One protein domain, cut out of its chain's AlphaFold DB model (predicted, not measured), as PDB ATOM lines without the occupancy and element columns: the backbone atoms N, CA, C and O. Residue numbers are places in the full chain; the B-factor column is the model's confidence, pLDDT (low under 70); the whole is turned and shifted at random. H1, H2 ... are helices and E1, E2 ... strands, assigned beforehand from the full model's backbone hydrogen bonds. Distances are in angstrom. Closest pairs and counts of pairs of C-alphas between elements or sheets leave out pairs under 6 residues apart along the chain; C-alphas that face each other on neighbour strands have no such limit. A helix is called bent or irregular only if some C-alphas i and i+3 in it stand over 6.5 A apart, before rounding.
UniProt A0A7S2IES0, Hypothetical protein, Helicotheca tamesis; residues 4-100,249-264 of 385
ATOM      1  N   LEU A   4     174.442 245.901  94.600       96.62
ATOM      2  CA  LEU A   4     173.096 246.278  94.163       96.62
ATOM      3  C   LEU A   4     172.073 245.378  94.852       96.62
ATOM      4  O   LEU A   4     172.107 244.164  94.678       96.62
ATOM      5  N   LYS A   5     171.159 245.961  95.613       97.00
ATOM      6  CA  LYS A   5     170.009 245.276  96.205       97.00
ATOM      7  C   LYS A   5     168.803 245.487  95.302       97.00
ATOM      8  O   LYS A   5     168.440 246.614  94.984       97.00
ATOM      9  N   LEU A   6     168.219 244.390  94.851       97.31
ATOM     10  CA  LEU A   6     167.010 244.350  94.044       97.31
ATOM     11  C   LEU A   6     165.859 243.961  94.961       97.31
ATOM     12  O   LEU A   6     165.911 242.894  95.570       97.31
ATOM     13  N   GLN A   7     164.830 244.796  95.032       97.31
ATOM     14  CA  GLN A   7     163.640 244.528  95.829       97.31
ATOM     15  C   GLN A   7     162.394 244.536  94.943       97.31
ATOM     16  O   GLN A   7     162.149 245.492  94.201       97.31
ATOM     17  N   ILE A   8     161.603 243.468  95.045       97.00
ATOM     18  CA  ILE A   8     160.287 243.335  94.413       97.00
ATOM     19  C   ILE A   8     159.204 243.546  95.475       97.00
ATOM     20  O   ILE A   8     159.404 243.216  96.641       97.00
ATOM     21  N   SER A   9     158.067 244.141  95.103       96.06
ATOM     22  CA  SER A   9     156.969 244.433  96.040       96.06
ATOM     23  C   SER A   9     155.960 243.292  96.238       96.06
ATOM     24  O   SER A   9     155.261 243.291  97.250       96.06
ATOM     25  N   SER A  10     155.856 242.337  95.306       92.38
ATOM     26  CA  SER A  10     154.914 241.210  95.390       92.38
ATOM     27  C   SER A  10     155.453 239.943  94.698       92.38
ATOM     28  O   SER A  10     155.464 239.886  93.465       92.38
ATOM     29  N   PRO A  11     155.888 238.919  95.457       90.50
ATOM     30  CA  PRO A  11     156.101 238.934  96.905       90.50
ATOM     31  C   PRO A  11     157.204 239.928  97.298       90.50
ATOM     32  O   PRO A  11     158.029 240.315  96.469       90.50
ATOM     33  N   ILE A  12     157.208 240.364  98.562       94.00
ATOM     34  CA  ILE A  12     158.287 241.215  99.077       94.00
ATOM     35  C   ILE A  12     159.536 240.349  99.229       94.00
ATOM     36  O   ILE A  12     159.706 239.657 100.231       94.00
ATOM     37  N   GLU A  13     160.391 240.389  98.214       95.62
ATOM     38  CA  GLU A  13     161.657 239.667  98.156       95.62
ATOM     39  C   GLU A  13     162.796 240.645  97.872       95.62
ATOM     40  O   GLU A  13     162.662 241.558  97.054       95.62
ATOM     41  N   GLU A  14     163.926 240.439  98.546       96.19
ATOM     42  CA  GLU A  14     165.145 241.224  98.373       96.19
ATOM     43  C   GLU A  14     166.299 240.287  98.007       96.19
ATOM     44  O   GLU A  14     166.575 239.311  98.708       96.19
ATOM     45  N   LEU A  15     166.987 240.586  96.906       97.12
ATOM     46  CA  LEU A  15     168.159 239.849  96.446       97.12
ATOM     47  C   LEU A  15     169.318 240.800  96.187       97.12
ATOM     48  O   LEU A  15     169.151 241.901  95.676       97.12
ATOM     49  N   THR A  16     170.525 240.361  96.530       96.75
ATOM     50  CA  THR A  16     171.733 241.180  96.416       96.75
ATOM     51  C   THR A  16     172.627 240.685  95.282       96.75
ATOM     52  O   THR A  16     173.070 239.537  95.283       96.75
ATOM     53  N   LEU A  17     172.941 241.569  94.339       96.12
ATOM     54  CA  LEU A  17     173.944 241.364  93.302       96.12
ATOM     55  C   LEU A  17     175.297 241.899  93.774       96.12
ATOM     56  O   LEU A  17     175.449 243.072  94.118       96.12
ATOM     57  N   THR A  18     176.296 241.022  93.758       95.06
ATOM     58  CA  THR A  18     177.665 241.323  94.206       95.06
ATOM     59  C   THR A  18     178.648 241.475  93.049       95.06
ATOM     60  O   THR A  18     179.761 241.961  93.254       95.06
ATOM     61  N   LYS A  19     178.267 241.060  91.832       94.62
ATOM     62  CA  LYS A  19     179.124 241.082  90.639       94.62
ATOM     63  C   LYS A  19     178.354 241.544  89.406       94.62
ATOM     64  O   LYS A  19     177.151 241.331  89.297       94.62
ATOM     65  N   LEU A  20     179.061 242.167  88.464       91.19
ATOM     66  CA  LEU A  20     178.509 242.487  87.148       91.19
ATOM     67  C   LEU A  20     178.444 241.219  86.295       91.19
ATOM     68  O   LEU A  20     179.285 240.331  86.436       91.19
ATOM     69  N   ARG A  21     177.457 241.156  85.398       90.69
ATOM     70  CA  ARG A  21     177.327 240.069  84.422       90.69
ATOM     71  C   ARG A  21     178.513 240.089  83.455       90.69
ATOM     72  O   ARG A  21     178.721 241.091  82.770       90.69
ATOM     73  N   ASP A  22     179.250 238.984  83.376       91.06
ATOM     74  CA  ASP A  22     180.287 238.772  82.364       91.06
ATOM     75  C   ASP A  22     179.642 238.146  81.110       91.06
ATOM     76  O   ASP A  22     178.982 237.111  81.216       91.06
ATOM     77  N   PRO A  23     179.773 238.738  79.908       87.69
ATOM     78  CA  PRO A  23     179.239 238.139  78.684       87.69
ATOM     79  C   PRO A  23     179.897 236.801  78.309       87.69
ATOM     80  O   PRO A  23     179.337 236.075  77.491       87.69
ATOM     81  N   LEU A  24     181.075 236.479  78.856       93.50
ATOM     82  CA  LEU A  24     181.758 235.203  78.618       93.50
ATOM     83  C   LEU A  24     181.319 234.097  79.584       93.50
ATOM     84  O   LEU A  24     181.476 232.920  79.260       93.50
ATOM     85  N   ASP A  25     180.766 234.465  80.738       92.00
ATOM     86  CA  ASP A  25     180.273 233.538  81.752       92.00
ATOM     87  C   ASP A  25     178.876 233.963  82.216       92.00
ATOM     88  O   ASP A  25     178.691 234.721  83.167       92.00
ATOM     89  N   GLU A  26     177.859 233.458  81.518       83.94
ATOM     90  CA  GLU A  26     176.460 233.792  81.801       83.94
ATOM     91  C   GLU A  26     176.002 233.363  83.203       83.94
ATOM     92  O   GLU A  26     175.007 233.890  83.699       83.94
ATOM     93  N   ASN A  27     176.720 232.435  83.842       86.56
ATOM     94  CA  ASN A  27     176.337 231.824  85.111       86.56
ATOM     95  C   ASN A  27     177.240 232.247  86.274       86.56
ATOM     96  O   ASN A  27     177.296 231.550  87.290       86.56
ATOM     97  N   THR A  28     177.943 233.379  86.162       92.75
ATOM     98  CA  THR A  28     178.762 233.873  87.270       92.75
ATOM     99  C   THR A  28     177.893 234.115  88.508       92.75
ATOM    100  O   THR A  28     177.032 235.001  88.538       92.75
ATOM    101  N   GLU A  29     178.153 233.348  89.567       92.56
ATOM    102  CA  GLU A  29     177.451 233.454  90.844       92.56
ATOM    103  C   GLU A  29     177.560 234.877  91.419       92.56
ATOM    104  O   GLU A  29     178.662 235.437  91.541       92.56
ATOM    105  N   GLY A  30     176.403 235.452  91.764       92.75
ATOM    106  CA  GLY A  30     176.266 236.818  92.274       92.75
ATOM    107  C   GLY A  30     175.985 237.890  91.214       92.75
ATOM    108  O   GLY A  30     175.850 239.054  91.588       92.75
ATOM    109  N   SER A  31     175.894 237.522  89.928       93.62
ATOM    110  CA  SER A  31     175.495 238.429  88.833       93.62
ATOM    111  C   SER A  31     174.038 238.276  88.378       93.62
ATOM    112  O   SER A  31     173.526 239.121  87.644       93.62
ATOM    113  N   VAL A  32     173.364 237.217  88.832       94.25
ATOM    114  CA  VAL A  32     171.975 236.891  88.494       94.25
ATOM    115  C   VAL A  32     171.156 236.813  89.779       94.25
ATOM    116  O   VAL A  32     171.587 236.193  90.751       94.25
ATOM    117  N   ALA A  33     169.978 237.434  89.765       94.94
ATOM    118  CA  ALA A  33     168.970 237.333  90.812       94.94
ATOM    119  C   ALA A  33     167.712 236.699  90.214       94.94
ATOM    120  O   ALA A  33     167.228 237.152  89.174       94.94
ATOM    121  N   THR A  34     167.203 235.655  90.863       94.69
ATOM    122  CA  THR A  34     166.027 234.909  90.411       94.69
ATOM    123  C   THR A  34     164.941 235.031  91.461       94.69
ATOM    124  O   THR A  34     165.137 234.590  92.588       94.69
ATOM    125  N   PHE A  35     163.807 235.594  91.063       94.31
ATOM    126  CA  PHE A  35     162.613 235.706  91.891       94.31
ATOM    127  C   PHE A  35     161.580 234.690  91.405       94.31
ATOM    128  O   PHE A  35     161.402 234.515  90.196       94.31
ATOM    129  N   SER A  36     160.929 234.005  92.338       92.88
ATOM    130  CA  SER A  36     159.893 233.007  92.050       92.88
ATOM    131  C   SER A  36     158.520 233.527  92.453       92.88
ATOM    132  O   SER A  36     158.411 234.335  93.366       92.88
ATOM    133  N   ASP A  37     157.473 233.044  91.780       89.88
ATOM    134  CA  ASP A  37     156.076 233.336  92.134       89.88
ATOM    135  C   ASP A  37     155.736 234.843  92.194       89.88
ATOM    136  O   ASP A  37     154.909 235.278  92.993       89.88
ATOM    137  N   VAL A  38     156.369 235.644  91.328       90.94
ATOM    138  CA  VAL A  38     156.157 237.097  91.235       90.94
ATOM    139  C   VAL A  38     154.802 237.413  90.607       90.94
ATOM    140  O   VAL A  38     154.520 236.992  89.485       90.94
ATOM    141  N   ASP A  39     153.997 238.229  91.291       90.12
ATOM    142  CA  ASP A  39     152.739 238.747  90.745       90.12
ATOM    143  C   ASP A  39     153.012 239.958  89.850       90.12
ATOM    144  O   ASP A  39     152.994 241.114  90.271       90.12
ATOM    145  N   VAL A  40     153.286 239.666  88.583       89.88
ATOM    146  CA  VAL A  40     153.691 240.627  87.553       89.88
ATOM    147  C   VAL A  40     152.744 241.827  87.414       89.88
ATOM    148  O   VAL A  40     153.200 242.898  87.021       89.88
ATOM    149  N   ASN A  41     151.452 241.677  87.720       88.81
ATOM    150  CA  ASN A  41     150.460 242.737  87.511       88.81
ATOM    151  C   ASN A  41     150.494 243.825  88.594       88.81
ATOM    152  O   ASN A  41     149.977 244.920  88.380       88.81
ATOM    153  N   VAL A  42     151.059 243.515  89.763       92.06
ATOM    154  CA  VAL A  42     151.098 244.411  90.934       92.06
ATOM    155  C   VAL A  42     152.538 244.688  91.377       92.06
ATOM    156  O   VAL A  42     152.808 245.665  92.080       92.06
ATOM    157  N   ALA A  43     153.478 243.835  90.974       94.00
ATOM    158  CA  ALA A  43     154.863 243.912  91.385       94.00
ATOM    159  C   ALA A  43     155.610 245.086  90.734       94.00
ATOM    160  O   ALA A  43     155.608 245.289  89.521       94.00
ATOM    161  N   THR A  44     156.345 245.808  91.572       96.62
ATOM    162  CA  THR A  44     157.283 246.854  91.177       96.62
ATOM    163  C   THR A  44     158.692 246.461  91.593       96.62
ATOM    164  O   THR A  44     158.881 245.948  92.696       96.62
ATOM    165  N   LEU A  45     159.675 246.746  90.743       96.88
ATOM    166  CA  LEU A  45     161.096 246.559  91.013       96.88
ATOM    167  C   LEU A  45     161.729 247.874  91.473       96.88
ATOM    168  O   LEU A  45     161.599 248.903  90.814       96.88
ATOM    169  N   THR A  46     162.465 247.812  92.572       97.00
ATOM    170  CA  THR A  46     163.304 248.902  93.083       97.00
ATOM    171  C   THR A  46     164.742 248.420  93.200       97.00
ATOM    172  O   THR A  46     164.994 247.244  93.474       97.00
ATOM    173  N   VAL A  47     165.689 249.313  92.926       96.88
ATOM    174  CA  VAL A  47     167.119 249.009  92.922       96.88
ATOM    175  C   VAL A  47     167.816 249.978  93.856       96.88
ATOM    176  O   VAL A  47     167.798 251.185  93.629       96.88
ATOM    177  N   THR A  48     168.470 249.438  94.871       96.38
ATOM    178  CA  THR A  48     169.274 250.202  95.819       96.38
ATOM    179  C   THR A  48     170.740 249.895  95.566       96.38
ATOM    180  O   THR A  48     171.129 248.729  95.498       96.38
ATOM    181  N   ALA A  49     171.568 250.921  95.412       95.81
ATOM    182  CA  ALA A  49     173.018 250.762  95.397       95.81
ATOM    183  C   ALA A  49     173.587 251.089  96.775       95.81
ATOM    184  O   ALA A  49     173.195 252.078  97.388       95.81
ATOM    185  N   GLU A  50     174.513 250.253  97.238       95.06
ATOM    186  CA  GLU A  50     175.241 250.444  98.489       95.06
ATOM    187  C   GLU A  50     176.745 250.214  98.267       95.06
ATOM    188  O   GLU A  50     177.164 249.227  97.650       95.06
ATOM    189  N   GLY A  51     177.579 251.111  98.799       91.25
ATOM    190  CA  GLY A  51     179.041 250.968  98.823       91.25
ATOM    191  C   GLY A  51     179.808 251.987  97.972       91.25
ATOM    192  O   GLY A  51     179.256 252.643  97.100       91.25
ATOM    193  N   ASP A  52     181.108 252.146  98.249       85.19
ATOM    194  CA  ASP A  52     182.020 253.110  97.595       85.19
ATOM    195  C   ASP A  52     181.494 254.569  97.532       85.19
ATOM    196  O   ASP A  52     181.844 255.324  96.626       85.19
ATOM    197  N   GLY A  53     180.657 254.983  98.493       85.81
ATOM    198  CA  GLY A  53     180.024 256.313  98.499       85.81
ATOM    199  C   GLY A  53     178.874 256.470  97.496       85.81
ATOM    200  O   GLY A  53     178.437 257.588  97.235       85.81
ATOM    201  N   LEU A  54     178.395 255.361  96.928       87.44
ATOM    202  CA  LEU A  54     177.215 255.267  96.077       87.44
ATOM    203  C   LEU A  54     176.073 254.673  96.904       87.44
ATOM    204  O   LEU A  54     175.798 253.479  96.809       87.44
ATOM    205  N   ASN A  55     175.445 255.511  97.725       93.75
ATOM    206  CA  ASN A  55     174.204 255.174  98.414       93.75
ATOM    207  C   ASN A  55     173.063 255.884  97.688       93.75
ATOM    208  O   ASN A  55     173.093 257.105  97.513       93.75
ATOM    209  N   GLY A  56     172.101 255.114  97.202       94.50
ATOM    210  CA  GLY A  56     170.954 255.682  96.518       94.50
ATOM    211  C   GLY A  56     169.945 254.642  96.080       94.50
ATOM    212  O   GLY A  56     170.276 253.469  95.878       94.50
ATOM    213  N   VAL A  57     168.720 255.108  95.876       95.62
ATOM    214  CA  VAL A  57     167.569 254.292  95.500       95.62
ATOM    215  C   VAL A  57     167.055 254.724  94.126       95.62
ATOM    216  O   VAL A  57     167.053 255.901  93.755       95.62
ATOM    217  N   SER A  58     166.652 253.749  93.316       95.94
ATOM    218  CA  SER A  58     165.982 254.002  92.047       95.94
ATOM    219  C   SER A  58     164.498 254.293  92.244       95.94
ATOM    220  O   SER A  58     163.868 253.827  93.193       95.94
ATOM    221  N   ALA A  59     163.884 254.959  91.266       95.19
ATOM    222  CA  ALA A  59     162.427 254.972  91.170       95.19
ATOM    223  C   ALA A  59     161.869 253.531  91.071       95.19
ATOM    224  O   ALA A  59     162.572 252.644  90.569       95.19
ATOM    225  N   PRO A  60     160.632 253.274  91.532       96.25
ATOM    226  CA  PRO A  60     159.972 251.989  91.328       96.25
ATOM    227  C   PRO A  60     159.609 251.795  89.850       96.25
ATOM    228  O   PRO A  60     159.027 252.680  89.221       96.25
ATOM    229  N   TYR A  61     159.933 250.624  89.305       96.44
ATOM    230  CA  TYR A  61     159.630 250.223  87.931       96.44
ATOM    231  C   TYR A  61     158.512 249.184  87.911       96.44
ATOM    232  O   TYR A  61     158.604 248.169  88.592       96.44
ATOM    233  N   ASP A  62     157.482 249.411  87.101       96.19
ATOM    234  CA  ASP A  62     156.390 248.455  86.902       96.19
ATOM    235  C   ASP A  62     156.858 247.243  86.073       96.19
ATOM    236  O   ASP A  62     157.411 247.407  84.980       96.19
ATOM    237  N   LEU A  63     156.642 246.030  86.595       93.06
ATOM    238  CA  LEU A  63     157.024 244.778  85.938       93.06
ATOM    239  C   LEU A  63     156.025 244.326  84.866       93.06
ATOM    240  O   LEU A  63     156.424 243.610  83.940       93.06
ATOM    241  N   ALA A  64     154.770 244.776  84.917       91.19
ATOM    242  CA  ALA A  64     153.735 244.388  83.961       91.19
ATOM    243  C   ALA A  64     154.139 244.599  82.484       91.19
ATOM    244  O   ALA A  64     154.094 243.640  81.697       91.19
ATOM    245  N   PRO A  65     154.616 245.789  82.054       91.31
ATOM    246  CA  PRO A  65     155.025 245.992  80.664       91.31
ATOM    247  C   PRO A  65     156.250 245.148  80.284       91.31
ATOM    248  O   PRO A  65     156.354 244.664  79.150       91.31
ATOM    249  N   LEU A  66     157.155 244.915  81.235       90.00
ATOM    250  CA  LEU A  66     158.410 244.194  81.027       90.00
ATOM    251  C   LEU A  66     158.176 242.701  80.806       90.00
ATOM    252  O   LEU A  66     158.835 242.094  79.956       90.00
ATOM    253  N   CYS A  67     157.172 242.143  81.472       86.56
ATOM    254  CA  CYS A  67     156.833 240.723  81.448       86.56
ATOM    255  C   CYS A  67     155.634 240.384  80.535       86.56
ATOM    256  O   CYS A  67     155.294 239.217  80.371       86.56
ATOM    257  N   SER A  68     155.023 241.370  79.868       80.56
ATOM    258  CA  SER A  68     153.897 241.150  78.943       80.56
ATOM    259  C   SER A  68     154.230 240.199  77.773       80.56
ATOM    260  O   SER A  68     155.230 240.374  77.075       80.56
ATOM    261  N   TYR A  69     153.395 239.192  77.508       74.31
ATOM    262  CA  TYR A  69     153.581 238.304  76.352       74.31
ATOM    263  C   TYR A  69     152.960 238.891  75.084       74.31
ATOM    264  O   TYR A  69     151.741 239.044  75.000       74.31
ATOM    265  N   ASP A  70     153.784 239.138  74.064       71.94
ATOM    266  CA  ASP A  70     153.314 239.516  72.729       71.94
ATOM    267  C   ASP A  70     152.984 238.259  71.912       71.94
ATOM    268  O   ASP A  70     153.790 237.698  71.169       71.94
ATOM    269  N   TRP A  71     151.765 237.783  72.109       69.25
ATOM    270  CA  TRP A  71     151.231 236.595  71.453       69.25
ATOM    271  C   TRP A  71     150.885 236.799  69.981       69.25
ATOM    272  O   TRP A  71     150.690 235.811  69.279       69.25
ATOM    273  N   GLU A  72     150.777 238.046  69.521       69.56
ATOM    274  CA  GLU A  72     150.500 238.345  68.117       69.56
ATOM    275  C   GLU A  72     151.756 238.152  67.269       69.56
ATOM    276  O   GLU A  72     151.679 237.649  66.148       69.56
ATOM    277  N   LYS A  73     152.924 238.504  67.816       70.00
ATOM    278  CA  LYS A  73     154.207 238.326  67.123       70.00
ATOM    279  C   LYS A  73     154.733 236.899  67.193       70.00
ATOM    280  O   LYS A  73     155.423 236.448  66.277       70.00
ATOM    281  N   ASP A  74     154.398 236.171  68.252       65.50
ATOM    282  CA  ASP A  74     154.788 234.778  68.394       65.50
ATOM    283  C   ASP A  74     153.815 233.854  67.629       65.50
ATOM    284  O   ASP A  74     152.852 233.310  68.160       65.50
ATOM    285  N   ASP A  75     154.154 233.579  66.364       60.31
ATOM    286  CA  ASP A  75     153.550 232.626  65.408       60.31
ATOM    287  C   ASP A  75     153.001 231.305  66.013       60.31
ATOM    288  O   ASP A  75     153.755 230.358  66.246       60.31
ATOM    289  N   VAL A  76     151.699 231.259  66.317       57.91
ATOM    290  CA  VAL A  76     150.946 230.241  67.094       57.91
ATOM    291  C   VAL A  76     151.338 228.774  66.823       57.91
ATOM    292  O   VAL A  76     151.234 227.923  67.704       57.91
ATOM    293  N   LEU A  77     151.864 228.464  65.641       57.97
ATOM    294  CA  LEU A  77     152.262 227.119  65.219       57.97
ATOM    295  C   LEU A  77     153.471 226.528  65.968       57.97
ATOM    296  O   LEU A  77     153.732 225.334  65.850       57.97
ATOM    297  N   SER A  78     154.192 227.318  66.769       58.97
ATOM    298  CA  SER A  78     155.346 226.842  67.554       58.97
ATOM    299  C   SER A  78     155.034 226.540  69.028       58.97
ATOM    300  O   SER A  78     155.948 226.564  69.851       58.97
ATOM    301  N   LEU A  79     153.768 226.274  69.377       55.16
ATOM    302  CA  LEU A  79     153.288 226.001  70.746       55.16
ATOM    303  C   LEU A  79     154.112 224.945  71.515       55.16
ATOM    304  O   LEU A  79     154.316 225.097  72.715       55.16
ATOM    305  N   GLU A  80     154.675 223.935  70.844       58.88
ATOM    306  CA  GLU A  80     155.496 222.893  71.495       58.88
ATOM    307  C   GLU A  80     156.916 223.350  71.894       58.88
ATOM    308  O   GLU A  80     157.600 222.654  72.640       58.88
ATOM    309  N   LYS A  81     157.389 224.520  71.435       57.22
ATOM    310  CA  LYS A  81     158.734 225.060  71.742       57.22
ATOM    311  C   LYS A  81     158.706 226.290  72.666       57.22
ATOM    312  O   LYS A  81     159.663 227.066  72.664       57.22
ATOM    313  N   ARG A  82     157.594 226.544  73.370       51.44
ATOM    314  CA  ARG A  82     157.158 227.924  73.645       51.44
ATOM    315  C   ARG A  82     156.901 228.381  75.071       51.44
ATOM    316  O   ARG A  82     156.267 229.413  75.246       51.44
ATOM    317  N   ILE A  83     157.526 227.766  76.065       60.09
ATOM    318  CA  ILE A  83     157.867 228.540  77.270       60.09
ATOM    319  C   ILE A  83     159.165 229.290  76.943       60.09
ATOM    320  O   ILE A  83     160.251 228.941  77.395       60.09
ATOM    321  N   ARG A  84     159.099 230.231  75.991       65.81
ATOM    322  CA  ARG A  84     160.266 231.049  75.651       65.81
ATOM    323  C   ARG A  84     160.410 232.090  76.741       65.81
ATOM    324  O   ARG A  84     159.494 232.886  76.933       65.81
ATOM    325  N   LYS A  85     161.560 232.078  77.413       80.94
ATOM    326  CA  LYS A  85     161.985 233.149  78.312       80.94
ATOM    327  C   LYS A  85     161.898 234.474  77.562       80.94
ATOM    328  O   LYS A  85     162.483 234.603  76.481       80.94
ATOM    329  N   LYS A  86     161.148 235.436  78.096       85.44
ATOM    330  CA  LYS A  86     161.129 236.797  77.557       85.44
ATOM    331  C   LYS A  86     162.307 237.548  78.163       85.44
ATOM    332  O   LYS A  86     162.478 237.537  79.376       85.44
ATOM    333  N   ILE A  87     163.118 238.177  77.322       88.88
ATOM    334  CA  ILE A  87     164.254 238.986  77.761       88.88
ATOM    335  C   ILE A  87     163.909 240.448  77.495       88.88
ATOM    336  O   ILE A  87     163.649 240.819  76.350       88.88
ATOM    337  N   SER A  88     163.922 241.257  78.547       91.50
ATOM    338  CA  SER A  88     163.684 242.700  78.507       91.50
ATOM    339  C   SER A  88     164.891 243.425  79.107       91.50
ATOM    340  O   SER A  88     165.520 242.923  80.034       91.50
ATOM    341  N   GLU A  89     165.236 244.599  78.586       94.06
ATOM    342  CA  GLU A  89     166.321 245.434  79.119       94.06
ATOM    343  C   GLU A  89     165.742 246.733  79.683       94.06
ATOM    344  O   GLU A  89     164.838 247.315  79.084       94.06
ATOM    345  N   ILE A  90     166.248 247.174  80.836       95.25
ATOM    346  CA  ILE A  90     165.771 248.361  81.555       95.25
ATOM    347  C   ILE A  90     166.971 249.213  81.938       95.25
ATOM    348  O   ILE A  90     167.939 248.705  82.505       95.25
ATOM    349  N   ASP A  91     166.868 250.513  81.680       95.88
ATOM    350  CA  ASP A  91     167.836 251.499  82.140       95.88
ATOM    351  C   ASP A  91     167.338 252.118  83.454       95.88
ATOM    352  O   ASP A  91     166.315 252.810  83.501       95.88
ATOM    353  N   VAL A  92     168.059 251.832  84.534       95.56
ATOM    354  CA  VAL A  92     167.729 252.247  85.896       95.56
ATOM    355  C   VAL A  92     168.619 253.405  86.315       95.56
ATOM    356  O   VAL A  92     169.843 253.277  86.343       95.56
ATOM    357  N   ALA A  93     168.008 254.538  86.659       95.88
ATOM    358  CA  ALA A  93     168.707 255.690  87.214       95.88
ATOM    359  C   ALA A  93     168.645 255.650  88.746       95.88
ATOM    360  O   ALA A  93     167.558 255.558  89.317       95.88
ATOM    361  N   ILE A  94     169.805 255.727  89.398       94.75
ATOM    362  CA  ILE A  94     169.921 255.724  90.861       94.75
ATOM    363  C   ILE A  94     170.176 257.154  91.334       94.75
ATOM    364  O   ILE A  94     171.076 257.839  90.831       94.75
ATOM    365  N   VAL A  95     169.363 257.607  92.281       94.75
ATOM    366  CA  VAL A  95     169.356 258.968  92.831       94.75
ATOM    367  C   VAL A  95     169.855 258.902  94.283       94.75
ATOM    368  O   VAL A  95     169.618 257.880  94.924       94.75
ATOM    369  N   PRO A  96     170.590 259.910  94.802       93.19
ATOM    370  CA  PRO A  96     171.058 259.881  96.186       93.19
ATOM    371  C   PRO A  96     169.884 259.829  97.157       93.19
ATOM    372  O   PRO A  96     168.891 260.526  96.947       93.19
ATOM    373  N   ASP A  97     170.034 259.084  98.247       89.12
ATOM    374  CA  ASP A  97     169.064 259.147  99.336       89.12
ATOM    375  C   ASP A  97     169.184 260.507 100.036       89.12
ATOM    376  O   ASP A  97     170.252 260.890 100.523       89.12
ATOM    377  N   GLU A  98     168.085 261.266 100.062       80.69
ATOM    378  CA  GLU A  98     168.050 262.624 100.627       80.69
ATOM    379  C   GLU A  98     168.407 262.647 102.126       80.69
ATOM    380  O   GLU A  98     168.874 263.665 102.636       80.69
ATOM    381  N   ASP A  99     168.255 261.513 102.814       72.19
ATOM    382  CA  ASP A  99     168.434 261.388 104.261       72.19
ATOM    383  C   ASP A  99     169.908 261.381 104.716       72.19
ATOM    384  O   ASP A  99     170.189 261.677 105.880       72.19
ATOM    385  N   GLU A 100     170.873 261.103 103.824       60.81
ATOM    386  CA  GLU A 100     172.311 261.148 104.156       60.81
ATOM    387  C   GLU A 100     172.995 262.469 103.783       60.81
ATOM    388  O   GLU A 100     174.148 262.706 104.167       60.81
ATOM    389  N   GLN A 249     166.841 266.147  90.554       79.56
ATOM    390  CA  GLN A 249     168.088 265.605  91.066       79.56
ATOM    391  C   GLN A 249     168.851 264.916  89.936       79.56
ATOM    392  O   GLN A 249     168.280 264.185  89.125       79.56
ATOM    393  N   LYS A 250     170.158 265.176  89.853       88.44
ATOM    394  CA  LYS A 250     171.026 264.503  88.883       88.44
ATOM    395  C   LYS A 250     171.273 263.068  89.368       88.44
ATOM    396  O   LYS A 250     171.691 262.915  90.515       88.44
ATOM    397  N   PRO A 251     171.055 262.040  88.530       91.25
ATOM    398  CA  PRO A 251     171.316 260.659  88.921       91.25
ATOM    399  C   PRO A 251     172.810 260.458  89.189       91.25
ATOM    400  O   PRO A 251     173.651 260.991  88.460       91.25
ATOM    401  N   ILE A 252     173.137 259.682  90.225       91.44
ATOM    402  CA  ILE A 252     174.522 259.355  90.586       91.44
ATOM    403  C   ILE A 252     175.104 258.388  89.556       91.44
ATOM    404  O   ILE A 252     176.232 258.554  89.090       91.44
ATOM    405  N   CYS A 253     174.327 257.370  89.188       91.69
ATOM    406  CA  CYS A 253     174.713 256.378  88.201       91.69
ATOM    407  C   CYS A 253     173.494 255.826  87.452       91.69
ATOM    408  O   CYS A 253     172.353 255.919  87.912       91.69
ATOM    409  N   ALA A 254     173.759 255.269  86.271       92.81
ATOM    410  CA  ALA A 254     172.786 254.546  85.468       92.81
ATOM    411  C   ALA A 254     173.238 253.089  85.337       92.81
ATOM    412  O   ALA A 254     174.390 252.823  84.984       92.81
ATOM    413  N   VAL A 255     172.341 252.153  85.630       93.12
ATOM    414  CA  VAL A 255     172.584 250.711  85.567       93.12
ATOM    415  C   VAL A 255     171.633 250.106  84.549       93.12
ATOM    416  O   VAL A 255     170.432 250.348  84.594       93.12
ATOM    417  N   LYS A 256     172.169 249.292  83.641       95.31
ATOM    418  CA  LYS A 256     171.365 248.558  82.668       95.31
ATOM    419  C   LYS A 256     171.111 247.144  83.174       95.31
ATOM    420  O   LYS A 256     172.052 246.363  83.322       95.31
ATOM    421  N   LEU A 257     169.852 246.821  83.441       94.31
ATOM    422  CA  LEU A 257     169.424 245.509  83.916       94.31
ATOM    423  C   LEU A 257     168.799 244.713  82.776       94.31
ATOM    424  O   LEU A 257     168.006 245.237  81.996       94.31
ATOM    425  N   ARG A 258     169.142 243.427  82.698       93.75
ATOM    426  CA  ARG A 258     168.491 242.467  81.805       93.75
ATOM    427  C   ARG A 258     167.572 241.585  82.639       93.75
ATOM    428  O   ARG A 258     168.049 240.810  83.462       93.75
ATOM    429  N   VAL A 259     166.274 241.718  82.411       91.50
ATOM    430  CA  VAL A 259     165.220 240.959  83.081       91.50
ATOM    431  C   VAL A 259     164.833 239.785  82.200       91.50
ATOM    432  O   VAL A 259     164.464 239.962  81.039       91.50
ATOM    433  N   GLU A 260     164.933 238.582  82.753       91.88
ATOM    434  CA  GLU A 260     164.479 237.359  82.102       91.88
ATOM    435  C   GLU A 260     163.220 236.870  82.814       91.88
ATOM    436  O   GLU A 260     163.248 236.588  84.008       91.88
ATOM    437  N   PHE A 261     162.112 236.804  82.081       88.88
ATOM    438  CA  PHE A 261     160.816 236.386  82.596       88.88
ATOM    439  C   PHE A 261     160.452 234.997  82.076       88.88
ATOM    440  O   PHE A 261     160.460 234.748  80.864       88.88
ATOM    441  N   GLU A 262     160.110 234.107  83.004       88.94
ATOM    442  CA  GLU A 262     159.586 232.773  82.736       88.94
ATOM    443  C   GLU A 262     158.191 232.667  83.381       88.94
ATOM    444  O   GLU A 262     158.091 232.681  84.607       88.94
ATOM    445  N   PRO A 263     157.108 232.633  82.586       84.00
ATOM    446  CA  PRO A 263     155.746 232.679  83.102       84.00
ATOM    447  C   PRO A 263     155.383 231.375  83.797       84.00
ATOM    448  O   PRO A 263     155.799 230.287  83.379       84.00
ATOM    449  N   SER A 264     154.512 231.471  84.800       82.56
ATOM    450  CA  SER A 264     153.944 230.281  85.413       82.56
ATOM    451  C   SER A 264     153.024 229.550  84.435       82.56
ATOM    452  O   SER A 264     152.389 230.138  83.556       82.56
TER     453      SER A 264
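This is residues 4 to 100 and 249 to 264 of the 385 residues of the protein "Hypothetical protein" of Helicotheca tamesis (UniProt A0A7S2IES0). One antiparallel sheet of six strands is curled like part of a barrel and folded into two leaves: E2, E1 and E3 are partly face to face with E5 and E6, and the short E4 is the hinge. The small helix H1 packs on the sheet at one end, and beyond it the chain runs out into an arm on which residues 75 to 81, of which 76 to 81 belong to H2, stick out free. The printed part has 113 residues, in the order E1 E2 E3 E4 H1 H2 E5 E6, and the sheet's order is E2 E1 E3 E4 E5 E6. The class is mixed, helices and strands, with under half of the residues in named elements. The whole is only just compact, close to loose, with a radius of gyration of the C-alphas of 15.9 A and spans of 55 by 33 by 24 A.

The sheet is a folded sheet, bent back on itself into two leaves that face each other, and is strongly twisted. E5, residues 86 to 96, and the edge strand E6, residues 253 to 261, are antiparallel at 152 degrees, with N 90 and O 257 at 2.9 A. E5 is staggered: its residues 94 to 96 pair with E4, residues 56 to 58, where N 57 and O 95 are 3.1 A apart. E4 and E3, residues 44 to 50, form a hairpin, with N 58 and O 47 at 2.8 A. E1, residues 4 to 9, is antiparallel to E3, with N 5 and O 48 at 2.8 A. E1 and the other edge strand E2, residues 12 to 17, form a hairpin, with N 6 and O 15 at 2.8 A. H1, residues 63 to 67, is on the sheet at a height of 6.6 A, only just over E6, with 3 of its C-alphas falling there; their closest C-alphas, Cys 67 and Phe 261, are 6.0 A apart. H2, residues 76 to 81, is not on the sheet. Every O i to N i+4 pair of H1 is within hydrogen-bond range, against 0 of 2 in H2, where 2 of 3 O i to N i+3 pairs are.

E1 begins at C-alpha 4, (173.096, 246.278, 94.163), and spans 16.3 A; E2 spans 16.7 A, E3 19.7 A and E4 6.9 A. H1 spans 6.1 A. H2 spans 10.4 A and is irregular: C-alphas 77 and 80 are 8.2 A apart. E5 spans 31.3 A. E6 spans 25.0 A and ends at C-alpha 261, (160.816, 236.386, 82.596).

The C-alphas farthest apart, Leu 77 and Glu 100, are 55.5 A apart. Residues 101 to 248 are not printed; C-alphas 100 and 249 are 14.5 A apart across the cut. The link from E2 to E3, residues 18 to 43, is long. Mean pLDDT of the printed part is 87.6; residues 71 to 72, 74 to 84 and 100 are under 70.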